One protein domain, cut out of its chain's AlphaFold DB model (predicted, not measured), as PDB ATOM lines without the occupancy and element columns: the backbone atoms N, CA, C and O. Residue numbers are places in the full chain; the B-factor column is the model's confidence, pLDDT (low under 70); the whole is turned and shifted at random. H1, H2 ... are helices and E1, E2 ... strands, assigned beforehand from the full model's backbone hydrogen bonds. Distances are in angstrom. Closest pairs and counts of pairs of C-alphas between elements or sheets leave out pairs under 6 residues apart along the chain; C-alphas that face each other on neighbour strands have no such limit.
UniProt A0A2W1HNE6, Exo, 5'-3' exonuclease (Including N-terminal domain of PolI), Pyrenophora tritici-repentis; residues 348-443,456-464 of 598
ATOM      1  N   PHE A 348     107.215  81.073  84.100       90.81
ATOM      2  CA  PHE A 348     107.762  81.986  85.103       90.81
ATOM      3  C   PHE A 348     108.038  83.345  84.453       90.81
ATOM      4  O   PHE A 348     109.025  83.510  83.735       90.81
ATOM      5  N   ARG A 349     107.151  84.314  84.690       91.12
ATOM      6  CA  ARG A 349     107.294  85.687  84.182       91.12
ATOM      7  C   ARG A 349     108.268  86.494  85.038       91.12
ATOM      8  O   ARG A 349     108.420  86.222  86.234       91.12
ATOM      9  N   ARG A 350     108.905  87.495  84.426       88.50
ATOM     10  CA  ARG A 350     109.684  88.494  85.166       88.50
ATOM     11  C   ARG A 350     108.758  89.313  86.067       88.50
ATOM     12  O   ARG A 350     107.558  89.413  85.795       88.50
ATOM     13  N   ALA A 351     109.287  89.870  87.154       85.06
ATOM     14  CA  ALA A 351     108.521  90.851  87.917       85.06
ATOM     15  C   ALA A 351     108.252  92.071  87.014       85.06
ATOM     16  O   ALA A 351     109.139  92.425  86.235       85.06
ATOM     17  N   PRO A 352     107.057  92.686  87.059       79.31
ATOM     18  CA  PRO A 352     106.801  93.905  86.302       79.31
ATOM     19  C   PRO A 352     107.826  94.958  86.732       79.31
ATOM     20  O   PRO A 352     107.821  95.417  87.871       79.31
ATOM     21  N   ALA A 353     108.768  95.258  85.839       74.12
ATOM     22  CA  ALA A 353     109.736  96.316  86.055       74.12
ATOM     23  C   ALA A 353     109.015  97.650  85.841       74.12
ATOM     24  O   ALA A 353     108.287  97.795  84.862       74.12
ATOM     25  N   THR A 354     109.232  98.615  86.733       74.50
ATOM     26  CA  THR A 354     108.700  99.991  86.665       74.50
ATOM     27  C   THR A 354     109.394 100.826  85.587       74.50
ATOM     28  O   THR A 354     109.781 101.967  85.818       74.50
ATOM     29  N   GLN A 355     109.652 100.235  84.428       77.31
ATOM     30  CA  GLN A 355     110.324 100.923  83.343       77.31
ATOM     31  C   GLN A 355     109.309 101.590  82.441       77.31
ATOM     32  O   GLN A 355     108.341 100.956  82.020       77.31
ATOM     33  N   ASN A 356     109.581 102.853  82.133       84.56
ATOM     34  CA  ASN A 356     108.832 103.585  81.131       84.56
ATOM     35  C   ASN A 356     109.055 102.932  79.756       84.56
ATOM     36  O   ASN A 356     110.174 102.482  79.482       84.56
ATOM     37  N   PRO A 357     108.019 102.862  78.906       84.94
ATOM     38  CA  PRO A 357     108.167 102.382  77.539       84.94
ATOM     39  C   PRO A 357     109.193 103.230  76.774       84.94
ATOM     40  O   PRO A 357     109.388 104.413  77.068       84.94
ATOM     41  N   ALA A 358     109.855 102.625  75.786       83.31
ATOM     42  CA  ALA A 358     110.762 103.347  74.901       83.31
ATOM     43  C   ALA A 358     110.019 104.483  74.158       83.31
ATOM     44  O   ALA A 358     108.830 104.328  73.855       83.31
ATOM     45  N   PRO A 359     110.689 105.605  73.825       88.62
ATOM     46  CA  PRO A 359     110.065 106.694  73.076       88.62
ATOM     47  C   PRO A 359     109.428 106.184  71.776       88.62
ATOM     48  O   PRO A 359     110.093 105.542  70.967       88.62
ATOM     49  N   GLY A 360     108.135 106.460  71.583       88.69
ATOM     50  CA  GLY A 360     107.376 106.041  70.398       88.69
ATOM     51  C   GLY A 360     106.691 104.672  70.492       88.69
ATOM     52  O   GLY A 360     105.943 104.330  69.582       88.69
ATOM     53  N   VAL A 361     106.883 103.909  71.575       86.75
ATOM     54  CA  VAL A 361     106.119 102.678  71.842       86.75
ATOM     55  C   VAL A 361     104.979 103.009  72.795       86.75
ATOM     56  O   VAL A 361     105.206 103.582  73.863       86.75
ATOM     57  N   SER A 362     103.747 102.652  72.431       92.94
ATOM     58  CA  SER A 362     102.620 102.864  73.340       92.94
ATOM     59  C   SER A 362     102.793 102.022  74.609       92.94
ATOM     60  O   SER A 362     103.293 100.894  74.570       92.94
ATOM     61  N   GLU A 363     102.353 102.539  75.758       89.19
ATOM     62  CA  GLU A 363     102.416 101.798  77.024       89.19
ATOM     63  C   GLU A 363     101.707 100.438  76.913       89.19
ATOM     64  O   GLU A 363     102.186  99.432  77.433       89.19
ATOM     65  N   GLN A 364     100.612 100.378  76.149       90.56
ATOM     66  CA  GLN A 364      99.877  99.146  75.891       90.56
ATOM     67  C   GLN A 364     100.687  98.128  75.077       90.56
ATOM     68  O   GLN A 364     100.683  96.947  75.424       90.56
ATOM     69  N   GLU A 365     101.393  98.545  74.023       86.88
ATOM     70  CA  GLU A 365     102.266  97.653  73.245       86.88
ATOM     71  C   GLU A 365     103.452  97.164  74.071       86.88
ATOM     72  O   GLU A 365     103.816  95.988  74.000       86.88
ATOM     73  N   TYR A 366     104.019  98.040  74.901       85.88
ATOM     74  CA  TYR A 366     105.080  97.665  75.823       85.88
ATOM     75  C   TYR A 366     104.579  96.636  76.844       85.88
ATOM     76  O   TYR A 366     105.150  95.557  76.976       85.88
ATOM     77  N   LEU A 367     103.446  96.877  77.503       86.19
ATOM     78  CA  LEU A 367     102.852  95.907  78.427       86.19
ATOM     79  C   LEU A 367     102.468  94.593  77.729       86.19
ATOM     80  O   LEU A 367     102.662  93.510  78.296       86.19
ATOM     81  N   ALA A 368     101.966  94.654  76.494       85.94
ATOM     82  CA  ALA A 368     101.671  93.474  75.690       85.94
ATOM     83  C   ALA A 368     102.944  92.670  75.390       85.94
ATOM     84  O   ALA A 368     102.930  91.448  75.532       85.94
ATOM     85  N   SER A 369     104.062  93.324  75.061       83.12
ATOM     86  CA  SER A 369     105.337  92.638  74.823       83.12
ATOM     87  C   SER A 369     105.881  91.982  76.094       83.12
ATOM     88  O   SER A 369     106.329  90.833  76.055       83.12
ATOM     89  N   LEU A 370     105.756  92.647  77.248       83.19
ATOM     90  CA  LEU A 370     106.215  92.106  78.530       83.19
ATOM     91  C   LEU A 370     105.394  90.907  78.996       83.19
ATOM     92  O   LEU A 370     105.927  90.004  79.646       83.19
ATOM     93  N   THR A 371     104.100  90.904  78.684       88.19
ATOM     94  CA  THR A 371     103.161  89.857  79.099       88.19
ATOM     95  C   THR A 371     102.997  88.741  78.071       88.19
ATOM     96  O   THR A 371     102.448  87.686  78.418       88.19
ATOM     97  N   ARG A 372     103.506  88.927  76.845       91.81
ATOM     98  CA  ARG A 372     103.466  87.935  75.769       91.81
ATOM     99  C   ARG A 372     104.222  86.675  76.173       91.81
ATOM    100  O   ARG A 372     105.436  86.678  76.369       91.81
ATOM    101  N   VAL A 373     103.484  85.574  76.248       94.56
ATOM    102  CA  VAL A 373     104.050  84.227  76.371       94.56
ATOM    103  C   VAL A 373     104.329  83.712  74.956       94.56
ATOM    104  O   VAL A 373     103.451  83.850  74.103       94.56
ATOM    105  N   PRO A 374     105.515  83.147  74.679       95.31
ATOM    106  CA  PRO A 374     105.830  82.602  73.363       95.31
ATOM    107  C   PRO A 374     104.886  81.450  73.008       95.31
ATOM    108  O   PRO A 374     104.463  80.679  73.879       95.31
ATOM    109  N   ASN A 375     104.571  81.315  71.723       94.62
ATOM    110  CA  ASN A 375     103.827  80.171  71.209       94.62
ATOM    111  C   ASN A 375     104.667  78.897  71.328       94.62
ATOM    112  O   ASN A 375     105.889  78.949  71.451       94.62
ATOM    113  N   LYS A 376     104.014  77.731  71.260       94.62
ATOM    114  CA  LYS A 376     104.680  76.425  71.383       94.62
ATOM    115  C   LYS A 376     105.858  76.267  70.411       94.62
ATOM    116  O   LYS A 376     106.866  75.679  70.798       94.62
ATOM    117  N   ASP A 377     105.719  76.809  69.206       94.38
ATOM    118  CA  ASP A 377     106.657  76.635  68.095       94.38
ATOM    119  C   ASP A 377     107.678  77.777  67.969       94.38
ATOM    120  O   ASP A 377     108.605  77.678  67.167       94.38
ATOM    121  N   ASP A 378     107.552  78.838  68.776       93.44
ATOM    122  CA  ASP A 378     108.504  79.948  68.762       93.44
ATOM    123  C   ASP A 378     109.868  79.442  69.253       93.44
ATOM    124  O   ASP A 378     109.966  78.814  70.312       93.44
ATOM    125  N   ILE A 379     110.935  79.710  68.497       93.12
ATOM    126  CA  ILE A 379     112.294  79.387  68.935       93.12
ATOM    127  C   ILE A 379     112.664  80.339  70.067       93.12
ATOM    128  O   ILE A 379     112.584  81.554  69.923       93.12
ATOM    129  N   ILE A 380     113.061  79.779  71.206       94.31
ATOM    130  CA  ILE A 380     113.515  80.539  72.371       94.31
ATOM    131  C   ILE A 380     114.832  79.952  72.866       94.31
ATOM    132  O   ILE A 380     115.188  78.828  72.508       94.31
ATOM    133  N   CYS A 381     115.485  80.651  73.800       93.50
ATOM    134  CA  CYS A 381     116.708  80.194  74.457       93.50
ATOM    135  C   CYS A 381     117.905  80.008  73.499       93.50
ATOM    136  O   CYS A 381     117.782  79.775  72.303       93.50
ATOM    137  N   ILE A 382     119.108  79.989  74.067       91.19
ATOM    138  CA  ILE A 382     120.361  79.684  73.353       91.19
ATOM    139  C   ILE A 382     120.468  78.229  72.860       91.19
ATOM    140  O   ILE A 382     121.480  77.833  72.303       91.19
ATOM    141  N   CYS A 383     119.463  77.388  73.127       94.19
ATOM    142  CA  CYS A 383     119.478  75.983  72.720       94.19
ATOM    143  C   CYS A 383     118.788  75.739  71.370       94.19
ATOM    144  O   CYS A 383     118.766  74.592  70.924       94.19
ATOM    145  N   HIS A 384     118.212  76.781  70.753       91.06
ATOM    146  CA  HIS A 384     117.518  76.732  69.454       91.06
ATOM    147  C   HIS A 384     116.335  75.772  69.387       91.06
ATOM    148  O   HIS A 384     115.951  75.316  68.312       91.06
ATOM    149  N   LYS A 385     115.751  75.435  70.536       94.62
ATOM    150  CA  LYS A 385     114.582  74.561  70.588       94.62
ATOM    151  C   LYS A 385     113.310  75.399  70.681       94.62
ATOM    152  O   LYS A 385     113.333  76.473  71.287       94.62
ATOM    153  N   PRO A 386     112.193  74.910  70.121       95.94
ATOM    154  CA  PRO A 386     110.904  75.568  70.280       95.94
ATOM    155  C   PRO A 386     110.537  75.688  71.766       95.94
ATOM    156  O   PRO A 386     110.964  74.874  72.595       95.94
ATOM    157  N   ALA A 387     109.751  76.702  72.123       95.31
ATOM    158  CA  ALA A 387     109.373  76.991  73.504       95.31
ATOM    159  C   ALA A 387     108.670  75.816  74.183       95.31
ATOM    160  O   ALA A 387     108.853  75.604  75.382       95.31
ATOM    161  N   GLN A 388     107.895  75.043  73.414       94.62
ATOM    162  CA  GLN A 388     107.069  73.955  73.926       94.62
ATOM    163  C   GLN A 388     106.198  74.430  75.099       94.62
ATOM    164  O   GLN A 388     106.047  73.745  76.115       94.62
ATOM    165  N   THR A 389     105.649  75.643  74.966       88.81
ATOM    166  CA  THR A 389     104.748  76.263  75.936       88.81
ATOM    167  C   THR A 389     103.640  75.268  76.287       88.81
ATOM    168  O   THR A 389     103.023  74.696  75.390       88.81
ATOM    169  N   ASN A 390     103.425  75.041  77.590       88.56
ATOM    170  CA  ASN A 390     102.571  74.014  78.225       88.56
ATOM    171  C   ASN A 390     103.229  72.654  78.522       88.56
ATOM    172  O   ASN A 390     102.782  71.970  79.439       88.56
ATOM    173  N   GLU A 391     104.299  72.269  77.827       92.00
ATOM    174  CA  GLU A 391     105.003  70.995  78.066       92.00
ATOM    175  C   GLU A 391     106.267  71.192  78.908       92.00
ATOM    176  O   GLU A 391     106.602  70.378  79.775       92.00
ATOM    177  N   VAL A 392     106.976  72.299  78.675       94.38
ATOM    178  CA  VAL A 392     108.244  72.612  79.334       94.38
ATOM    179  C   VAL A 392     108.101  73.876  80.171       94.38
ATOM    180  O   VAL A 392     107.409  74.824  79.809       94.38
ATOM    181  N   ARG A 393     108.784  73.898  81.322       95.94
ATOM    182  CA  ARG A 393     108.899  75.112  82.132       95.94
ATOM    183  C   ARG A 393     109.764  76.134  81.398       95.94
ATOM    184  O   ARG A 393     110.949  75.872  81.179       95.94
ATOM    185  N   ILE A 394     109.192  77.285  81.079       96.81
ATOM    186  CA  ILE A 394     109.878  78.421  80.463       96.81
ATOM    187  C   ILE A 394     109.945  79.595  81.438       96.81
ATOM    188  O   ILE A 394     109.103  79.746  82.326       96.81
ATOM    189  N   VAL A 395     110.984  80.408  81.293       96.81
ATOM    190  CA  VAL A 395     111.320  81.493  82.208       96.81
ATOM    191  C   VAL A 395     111.714  82.727  81.409       96.81
ATOM    192  O   VAL A 395     112.542  82.635  80.507       96.81
ATOM    193  N   GLN A 396     111.151  83.877  81.751       96.44
ATOM    194  CA  GLN A 396     111.496  85.155  81.133       96.44
ATOM    195  C   GLN A 396     112.748  85.754  81.788       96.44
ATOM    196  O   GLN A 396     112.877  85.718  83.015       96.44
ATOM    197  N   CYS A 397     113.663  86.307  80.994       96.06
ATOM    198  CA  CYS A 397     114.814  87.053  81.493       96.06
ATOM    199  C   CYS A 397     114.351  88.326  82.220       96.06
ATOM    200  O   CYS A 397     113.437  89.015  81.764       96.06
ATOM    201  N   ASN A 398     114.985  88.641  83.348       95.25
ATOM    202  CA  ASN A 398     114.686  89.830  84.140       95.25
ATOM    203  C   ASN A 398     115.385  91.091  83.611       95.25
ATOM    204  O   ASN A 398     115.012  92.192  84.005       95.25
ATOM    205  N   THR A 399     116.382  90.951  82.729       93.69
ATOM    206  CA  THR A 399     116.988  92.111  82.065       93.69
ATOM    207  C   THR A 399     115.963  92.739  81.119       93.69
ATOM    208  O   THR A 399     115.337  92.012  80.334       93.69
ATOM    209  N   PRO A 400     115.749  94.060  81.212       87.94
ATOM    210  CA  PRO A 400     114.883  94.777  80.288       87.94
ATOM    211  C   PRO A 400     115.398  94.657  78.862       87.94
ATOM    212  O   PRO A 400     116.602  94.539  78.664       87.94
ATOM    213  N   ASP A 401     114.476  94.591  77.905       85.75
ATOM    214  CA  ASP A 401     114.808  94.493  76.478       85.75
ATOM    215  C   ASP A 401     115.786  93.361  76.130       85.75
ATOM    216  O   ASP A 401     116.467  93.404  75.114       85.75
ATOM    217  N   CYS A 402     115.841  92.315  76.972       91.00
ATOM    218  CA  CYS A 402     116.681  91.154  76.729       91.00
ATOM    219  C   CYS A 402     116.312  90.555  75.365       91.00
ATOM    220  O   CYS A 402     115.192  90.050  75.221       91.00
ATOM    221  N   PRO A 403     117.245  90.514  74.407       85.31
ATOM    222  CA  PRO A 403     116.937  90.115  73.037       85.31
ATOM    223  C   PRO A 403     116.546  88.629  72.906       85.31
ATOM    224  O   PRO A 403     115.829  88.252  71.985       85.31
ATOM    225  N   ILE A 404     116.920  87.774  73.871       90.31
ATOM    226  CA  ILE A 404     116.399  86.396  73.959       90.31
ATOM    227  C   ILE A 404     114.964  86.372  74.511       90.31
ATOM    228  O   ILE A 404     114.159  85.528  74.119       90.31
ATOM    229  N   GLY A 405     114.652  87.243  75.477       94.00
ATOM    230  CA  GLY A 405     113.371  87.313  76.186       94.00
ATOM    231  C   GLY A 405     113.057  86.102  77.078       94.00
ATOM    232  O   GLY A 405     112.897  86.252  78.289       94.00
ATOM    233  N   TRP A 406     112.992  84.898  76.505       96.44
ATOM    234  CA  TRP A 406     112.506  83.660  77.119       96.44
ATOM    235  C   TRP A 406     113.519  82.511  77.028       96.44
ATOM    236  O   TRP A 406     114.185  82.317  76.015       96.44
ATOM    237  N   LEU A 407     113.619  81.710  78.092       97.06
ATOM    238  CA  LEU A 407     114.550  80.584  78.207       97.06
ATOM    239  C   LEU A 407     113.860  79.333  78.751       97.06
ATOM    240  O   LEU A 407     112.970  79.421  79.600       97.06
ATOM    241  N   HIS A 408     114.315  78.144  78.350       97.50
ATOM    242  CA  HIS A 408     113.874  76.910  79.003       97.50
ATOM    243  C   HIS A 408     114.509  76.797  80.391       97.50
ATOM    244  O   HIS A 408     115.729  76.866  80.542       97.50
ATOM    245  N   TYR A 409     113.704  76.501  81.413       96.75
ATOM    246  CA  TYR A 409     114.177  76.316  82.791       96.75
ATOM    247  C   TYR A 409     115.276  75.246  82.899       96.75
ATOM    248  O   TYR A 409     116.172  75.338  83.737       96.75
ATOM    249  N   LYS A 410     115.220  74.210  82.049       96.44
ATOM    250  CA  LYS A 410     116.210  73.122  82.026       96.44
ATOM    251  C   LYS A 410     117.582  73.569  81.513       96.44
ATOM    252  O   LYS A 410     118.567  73.021  81.998       96.44
ATOM    253  N   CYS A 411     117.627  74.539  80.597       95.62
ATOM    254  CA  CYS A 411     118.858  75.050  79.988       95.62
ATOM    255  C   CYS A 411     119.666  75.945  80.933       95.62
ATOM    256  O   CYS A 411     120.858  76.115  80.723       95.62
ATOM    257  N   GLY A 412     119.048  76.485  81.986       93.62
ATOM    258  CA  GLY A 412     119.763  77.252  83.001       93.62
ATOM    259  C   GLY A 412     120.617  76.386  83.933       93.62
ATOM    260  O   GLY A 412     120.250  75.256  84.289       93.62
ATOM    261  N   ASP A 413     121.728  76.954  84.392       93.38
ATOM    262  CA  ASP A 413     122.587  76.382  85.426       93.38
ATOM    263  C   ASP A 413     121.900  76.360  86.810       93.38
ATOM    264  O   ASP A 413     120.759  76.801  86.999       93.38
ATOM    265  N   ALA A 414     122.574  75.793  87.816       94.75
ATOM    266  CA  ALA A 414     122.024  75.708  89.170       94.75
ATOM    267  C   ALA A 414     121.747  77.098  89.775       94.75
ATOM    268  O   ALA A 414     120.755  77.269  90.489       94.75
ATOM    269  N   ASN A 415     122.580  78.095  89.459       93.44
ATOM    270  CA  ASN A 415     122.411  79.464  89.940       93.44
ATOM    271  C   ASN A 415     121.214  80.149  89.274       93.44
ATOM    272  O   ASN A 415     120.399  80.758  89.968       93.44
ATOM    273  N   PHE A 416     121.046  79.983  87.960       94.31
ATOM    274  CA  PHE A 416     119.862  80.434  87.235       94.31
ATOM    275  C   PHE A 416     118.599  79.841  87.858       94.31
ATOM    276  O   PHE A 416     117.707  80.585  88.257       94.31
ATOM    277  N   LYS A 417     118.552  78.521  88.065       95.06
ATOM    278  CA  LYS A 417     117.404  77.839  88.689       95.06
ATOM    279  C   LYS A 417     117.069  78.393  90.080       95.06
ATOM    280  O   LYS A 417     115.893  78.574  90.389       95.06
ATOM    281  N   ARG A 418     118.077  78.723  90.901       94.75
ATOM    282  CA  ARG A 418     117.863  79.406  92.193       94.75
ATOM    283  C   ARG A 418     117.308  80.819  92.011       94.75
ATOM    284  O   ARG A 418     116.396  81.187  92.743       94.75
ATOM    285  N   SER A 419     117.806  81.589  91.043       94.88
ATOM    286  CA  SER A 419     117.326  82.956  90.779       94.88
ATOM    287  C   SER A 419     115.871  83.009  90.296       94.88
ATOM    288  O   SER A 419     115.152  83.935  90.660       94.88
ATOM    289  N   VAL A 420     115.383  81.970  89.597       95.00
ATOM    290  CA  VAL A 420     113.964  81.865  89.199       95.00
ATOM    291  C   VAL A 420     113.033  81.874  90.411       95.00
ATOM    292  O   VAL A 420     111.971  82.491  90.370       95.00
ATOM    293  N   ARG A 421     113.438  81.239  91.522       92.19
ATOM    294  CA  ARG A 421     112.651  81.223  92.768       92.19
ATOM    295  C   ARG A 421     112.406  82.635  93.309       92.19
ATOM    296  O   ARG A 421     111.350  82.883  93.881       92.19
ATOM    297  N   TRP A 422     113.366  83.532  93.107       93.00
ATOM    298  CA  TRP A 422     113.333  84.916  93.578       93.00
ATOM    299  C   TRP A 422     112.908  85.913  92.496       93.00
ATOM    300  O   TRP A 422     112.881  87.109  92.760       93.00
ATOM    301  N   ARG A 423     112.567  85.436  91.290       92.38
ATOM    302  CA  ARG A 423     112.238  86.266  90.120       92.38
ATOM    303  C   ARG A 423     113.364  87.226  89.699       92.38
ATOM    304  O   ARG A 423     113.094  88.265  89.109       92.38
ATOM    305  N   THR A 424     114.619  86.883  89.988       94.31
ATOM    306  CA  THR A 424     115.815  87.692  89.669       94.31
ATOM    307  C   THR A 424     116.659  87.085  88.551       94.31
ATOM    308  O   THR A 424     117.841  87.392  88.403       94.31
ATOM    309  N   GLN A 425     116.083  86.174  87.770       94.75
ATOM    310  CA  GLN A 425     116.821  85.431  86.763       94.75
ATOM    311  C   GLN A 425     117.319  86.308  85.616       94.75
ATOM    312  O   GLN A 425     116.563  87.035  84.986       94.75
ATOM    313  N   VAL A 426     118.599  86.185  85.292       95.88
ATOM    314  CA  VAL A 426     119.218  86.846  84.140       95.88
ATOM    315  C   VAL A 426     119.827  85.766  83.257       95.88
ATOM    316  O   VAL A 426     120.440  84.825  83.775       95.88
ATOM    317  N   CYS A 427     119.614  85.853  81.942       94.88
ATOM    318  CA  CYS A 427     120.208  84.915  80.992       94.88
ATOM    319  C   CYS A 427     121.734  85.057  80.965       94.88
ATOM    320  O   CYS A 427     122.295  86.048  81.427       94.88
ATOM    321  N   GLU A 428     122.418  84.052  80.432       92.25
ATOM    322  CA  GLU A 428     123.879  84.051  80.365       92.25
ATOM    323  C   GLU A 428     124.431  85.198  79.508       92.25
ATOM    324  O   GLU A 428     125.394  85.838  79.914       92.25
ATOM    325  N   ILE A 429     123.756  85.542  78.402       91.31
ATOM    326  CA  ILE A 429     124.152  86.667  77.541       91.31
ATOM    327  C   ILE A 429     124.121  87.985  78.323       91.31
ATOM    328  O   ILE A 429     125.154  88.628  78.470       91.31
ATOM    329  N   CYS A 430     122.984  88.336  78.934       94.44
ATOM    330  CA  CYS A 430     122.881  89.575  79.708       94.44
ATOM    331  C   CYS A 430     123.772  89.582  80.963       94.44
ATOM    332  O   CYS A 430     124.175  90.646  81.431       94.44
ATOM    333  N   LYS A 431     124.092  88.412  81.541       93.62
ATOM    334  CA  LYS A 431     125.097  88.315  82.615       93.62
ATOM    335  C   LYS A 431     126.486  88.679  82.097       93.62
ATOM    336  O   LYS A 431     127.180  89.446  82.761       93.62
ATOM    337  N   ASN A 432     126.868  88.153  80.936       90.19
ATOM    338  CA  ASN A 432     128.159  88.422  80.315       90.19
ATOM    339  C   ASN A 432     128.273  89.894  79.908       90.19
ATOM    340  O   ASN A 432     129.257  90.534  80.260       90.19
ATOM    341  N   GLU A 433     127.246  90.465  79.275       90.44
ATOM    342  CA  GLU A 433     127.194  91.898  78.945       90.44
ATOM    343  C   GLU A 433     127.384  92.773  80.182       90.44
ATOM    344  O   GLU A 433     128.237  93.658  80.191       90.44
ATOM    345  N   LYS A 434     126.650  92.488  81.267       93.06
ATOM    346  CA  LYS A 434     126.802  93.223  82.526       93.06
ATOM    347  C   LYS A 434     128.202  93.062  83.118       93.06
ATOM    348  O   LYS A 434     128.746  94.019  83.659       93.06
ATOM    349  N   HIS A 435     128.789  91.871  83.031       90.12
ATOM    350  CA  HIS A 435     130.155  91.623  83.486       90.12
ATOM    351  C   HIS A 435     131.176  92.453  82.692       90.12
ATOM    352  O   HIS A 435     132.009  93.126  83.295       90.12
ATOM    353  N   PHE A 436     131.075  92.484  81.361       84.75
ATOM    354  CA  PHE A 436     131.947  93.308  80.522       84.75
ATOM    355  C   PHE A 436     131.734  94.807  80.756       84.75
ATOM    356  O   PHE A 436     132.711  95.535  80.917       84.75
ATOM    357  N   ALA A 437     130.483  95.262  80.874       88.56
ATOM    358  CA  ALA A 437     130.165  96.651  81.199       88.56
ATOM    359  C   ALA A 437     130.742  97.074  82.562       88.56
ATOM    360  O   ALA A 437     131.308  98.158  82.684       88.56
ATOM    361  N   ASN A 438     130.664  96.205  83.576       90.19
ATOM    362  CA  ASN A 438     131.258  96.460  84.889       90.19
ATOM    363  C   ASN A 438     132.789  96.522  84.830       90.19
ATOM    364  O   ASN A 438     133.379  97.386  85.471       90.19
ATOM    365  N   ASN A 439     133.435  95.641  84.061       83.06
ATOM    366  CA  ASN A 439     134.891  95.656  83.900       83.06
ATOM    367  C   ASN A 439     135.374  96.925  83.183       83.06
ATOM    368  O   ASN A 439     136.395  97.491  83.570       83.06
ATOM    369  N   LEU A 440     134.610  97.404  82.193       85.19
ATOM    370  CA  LEU A 440     134.847  98.689  81.528       85.19
ATOM    371  C   LEU A 440     134.672  99.865  82.502       85.19
ATOM    372  O   LEU A 440     135.525 100.747  82.565       85.19
ATOM    373  N   ALA A 441     133.601  99.860  83.302       87.94
ATOM    374  CA  ALA A 441     133.319 100.919  84.273       87.94
ATOM    375  C   ALA A 441     134.319 100.956  85.443       87.94
ATOM    376  O   ALA A 441     134.613 102.028  85.965       87.94
ATOM    377  N   ALA A 442     134.871  99.808  85.844       89.12
ATOM    378  CA  ALA A 442     135.844  99.699  86.930       89.12
ATOM    379  C   ALA A 442     137.245 100.233  86.570       89.12
ATOM    380  O   ALA A 442     138.180 100.071  87.353       89.12
ATOM    381  N   GLY A 443     137.415 100.850  85.395       80.56
ATOM    382  CA  GLY A 443     138.707 101.379  84.964       80.56
ATOM    383  C   GLY A 443     139.747 100.279  84.767       80.56
ATOM    384  O   GLY A 443     140.935 100.530  84.971       80.56
ATOM    385  N   GLY A 456     125.642  91.421  72.052       62.34
ATOM    386  CA  GLY A 456     124.557  90.455  72.254       62.34
ATOM    387  C   GLY A 456     123.529  90.487  71.123       62.34
ATOM    388  O   GLY A 456     122.980  89.436  70.783       62.34
ATOM    389  N   GLU A 457     123.324  91.647  70.490       63.34
ATOM    390  CA  GLU A 457     122.502  91.764  69.288       63.34
ATOM    391  C   GLU A 457     123.114  91.025  68.088       63.34
ATOM    392  O   GLU A 457     122.389  90.291  67.418       63.34
ATOM    393  N   ASP A 458     124.431  91.125  67.861       60.34
ATOM    394  CA  ASP A 458     125.125  90.408  66.775       60.34
ATOM    395  C   ASP A 458     125.051  88.894  66.966       60.34
ATOM    396  O   ASP A 458     124.769  88.141  66.031       60.34
ATOM    397  N   ILE A 459     125.235  88.440  68.211       61.88
ATOM    398  CA  ILE A 459     125.072  87.030  68.562       61.88
ATOM    399  C   ILE A 459     123.653  86.601  68.204       61.88
ATOM    400  O   ILE A 459     123.477  85.556  67.597       61.88
ATOM    401  N   ILE A 460     122.628  87.390  68.508       59.97
ATOM    402  CA  ILE A 460     121.236  86.982  68.284       59.97
ATOM    403  C   ILE A 460     120.824  87.070  66.820       59.97
ATOM    404  O   ILE A 460     120.090  86.192  66.365       59.97
ATOM    405  N   ALA A 461     121.347  88.035  66.065       61.06
ATOM    406  CA  ALA A 461     121.155  88.118  64.622       61.06
ATOM    407  C   ALA A 461     121.686  86.866  63.902       61.06
ATOM    408  O   ALA A 461     121.043  86.369  62.977       61.06
ATOM    409  N   VAL A 462     122.816  86.318  64.363       55.75
ATOM    410  CA  VAL A 462     123.436  85.107  63.799       55.75
ATOM    411  C   VAL A 462     122.796  83.826  64.343       55.75
ATOM    412  O   VAL A 462     122.584  82.861  63.612       55.75
ATOM    413  N   VAL A 463     122.495  83.800  65.641       53.41
ATOM    414  CA  VAL A 463     122.176  82.575  66.384       53.41
ATOM    415  C   VAL A 463     120.658  82.333  66.345       53.41
ATOM    416  O   VAL A 463     120.232  81.204  66.100       53.41
ATOM    417  N   VAL A 464     119.799  83.351  66.490       56.94
ATOM    418  CA  VAL A 464     118.338  83.140  66.543       56.94
ATOM    419  C   VAL A 464     117.527  84.163  65.730       56.94
ATOM    420  O   VAL A 464     116.938  85.089  66.293       56.94
TER     421      VAL A 464
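Overview. This is residues 348 to 443 and 456 to 464 of the 598 residues of the protein "Exo, 5'-3' exonuclease (Including N-terminal domain of PolI)" of Pyrenophora tritici-repentis (UniProt A0A2W1HNE6). A small core of loops surrounds a short two-stranded hairpin, E1 and E2, and four helices lie spread round it without making a bundle. H3 leaves the core as an arm, with residues 435 to 443 sticking out, while H1 lies far out in another direction and residues 359 to 364 stick out beside its start. The printed part has 105 residues with four named helices and two named strands, in the order H1, E1, E2, H2, H3, H4; the sheet is E1 - E2, antiparallel. The class is mostly helix, though under half of the residues, 45, are in named elements. The whole is compact, with a radius of gyration of the C-alphas of 14.3 A and spans of 46 by 36 by 31 A.

Along the chain. Residues 348 to 362 hold no named element. H1, residues 363 to 371, begins at C-alpha 363 (102.416, 101.798, 77.024) and is 12.1 A long. Residues 372 to 393 again hold no named element, but residues 379 to 380 pair with residues 385 to 386, antiparallel. E1, residues 394 to 396, is 7.0 A long, and E2, residues 406 to 408, is 7.1 A. H2, residues 414 to 421, is 11.5 A long. H3, residues 428 to 441, the longest helix, runs 19.7 A to C-alpha 441 at (133.319, 100.919, 84.273). H4, residues 456 to 463, is 10.1 A long and ends at C-alpha 463 (122.176, 82.575, 66.384).

Arrangement. E1 and E2 form a hairpin of antiparallel neighbour strands, with 148 degrees between their directions. C-alphas 395 and 407 face each other at 5.2 A; N 395 and O 407 are within hydrogen-bond range at 2.8 A, as are N 407 and O 395 at 2.8 A. The closest C-alphas of E1 and H2 are those of Val 395 and Val 420, 7.5 A. H2 and H3 are apart. H3, with residues 429 to 433 alone, only just touches H4, with 3 pairs of C-alphas within 8 A; the closest are those of Ile 429 and Gly 456, 6.5 A. They run opposite ways at a shallow tilt of 33 degrees, only just short of steep. H1 touches no helix, and it is apart from E2. In H1, H3 and H4 every O i to N i+4 pair is within hydrogen-bond range; in H2, 3 of 4 are.

Size, cuts and confidence. The two C-alphas farthest apart are those of Glu 391 and Gly 443, 45.9 A. Without the stretches that stand free, the body of 90 residues spans 31 by 28 by 28 A. Residues 444 to 455 are cut out and not printed; C-alphas 443 and 456 are 21.9 A apart across the cut. Of the links that are printed whole, H1 to E1 is long, with 22 residues, and E2 to H2 is tight, with 5. The mean pLDDT of the printed part is 88.2; residues 456 to 464 are under 70.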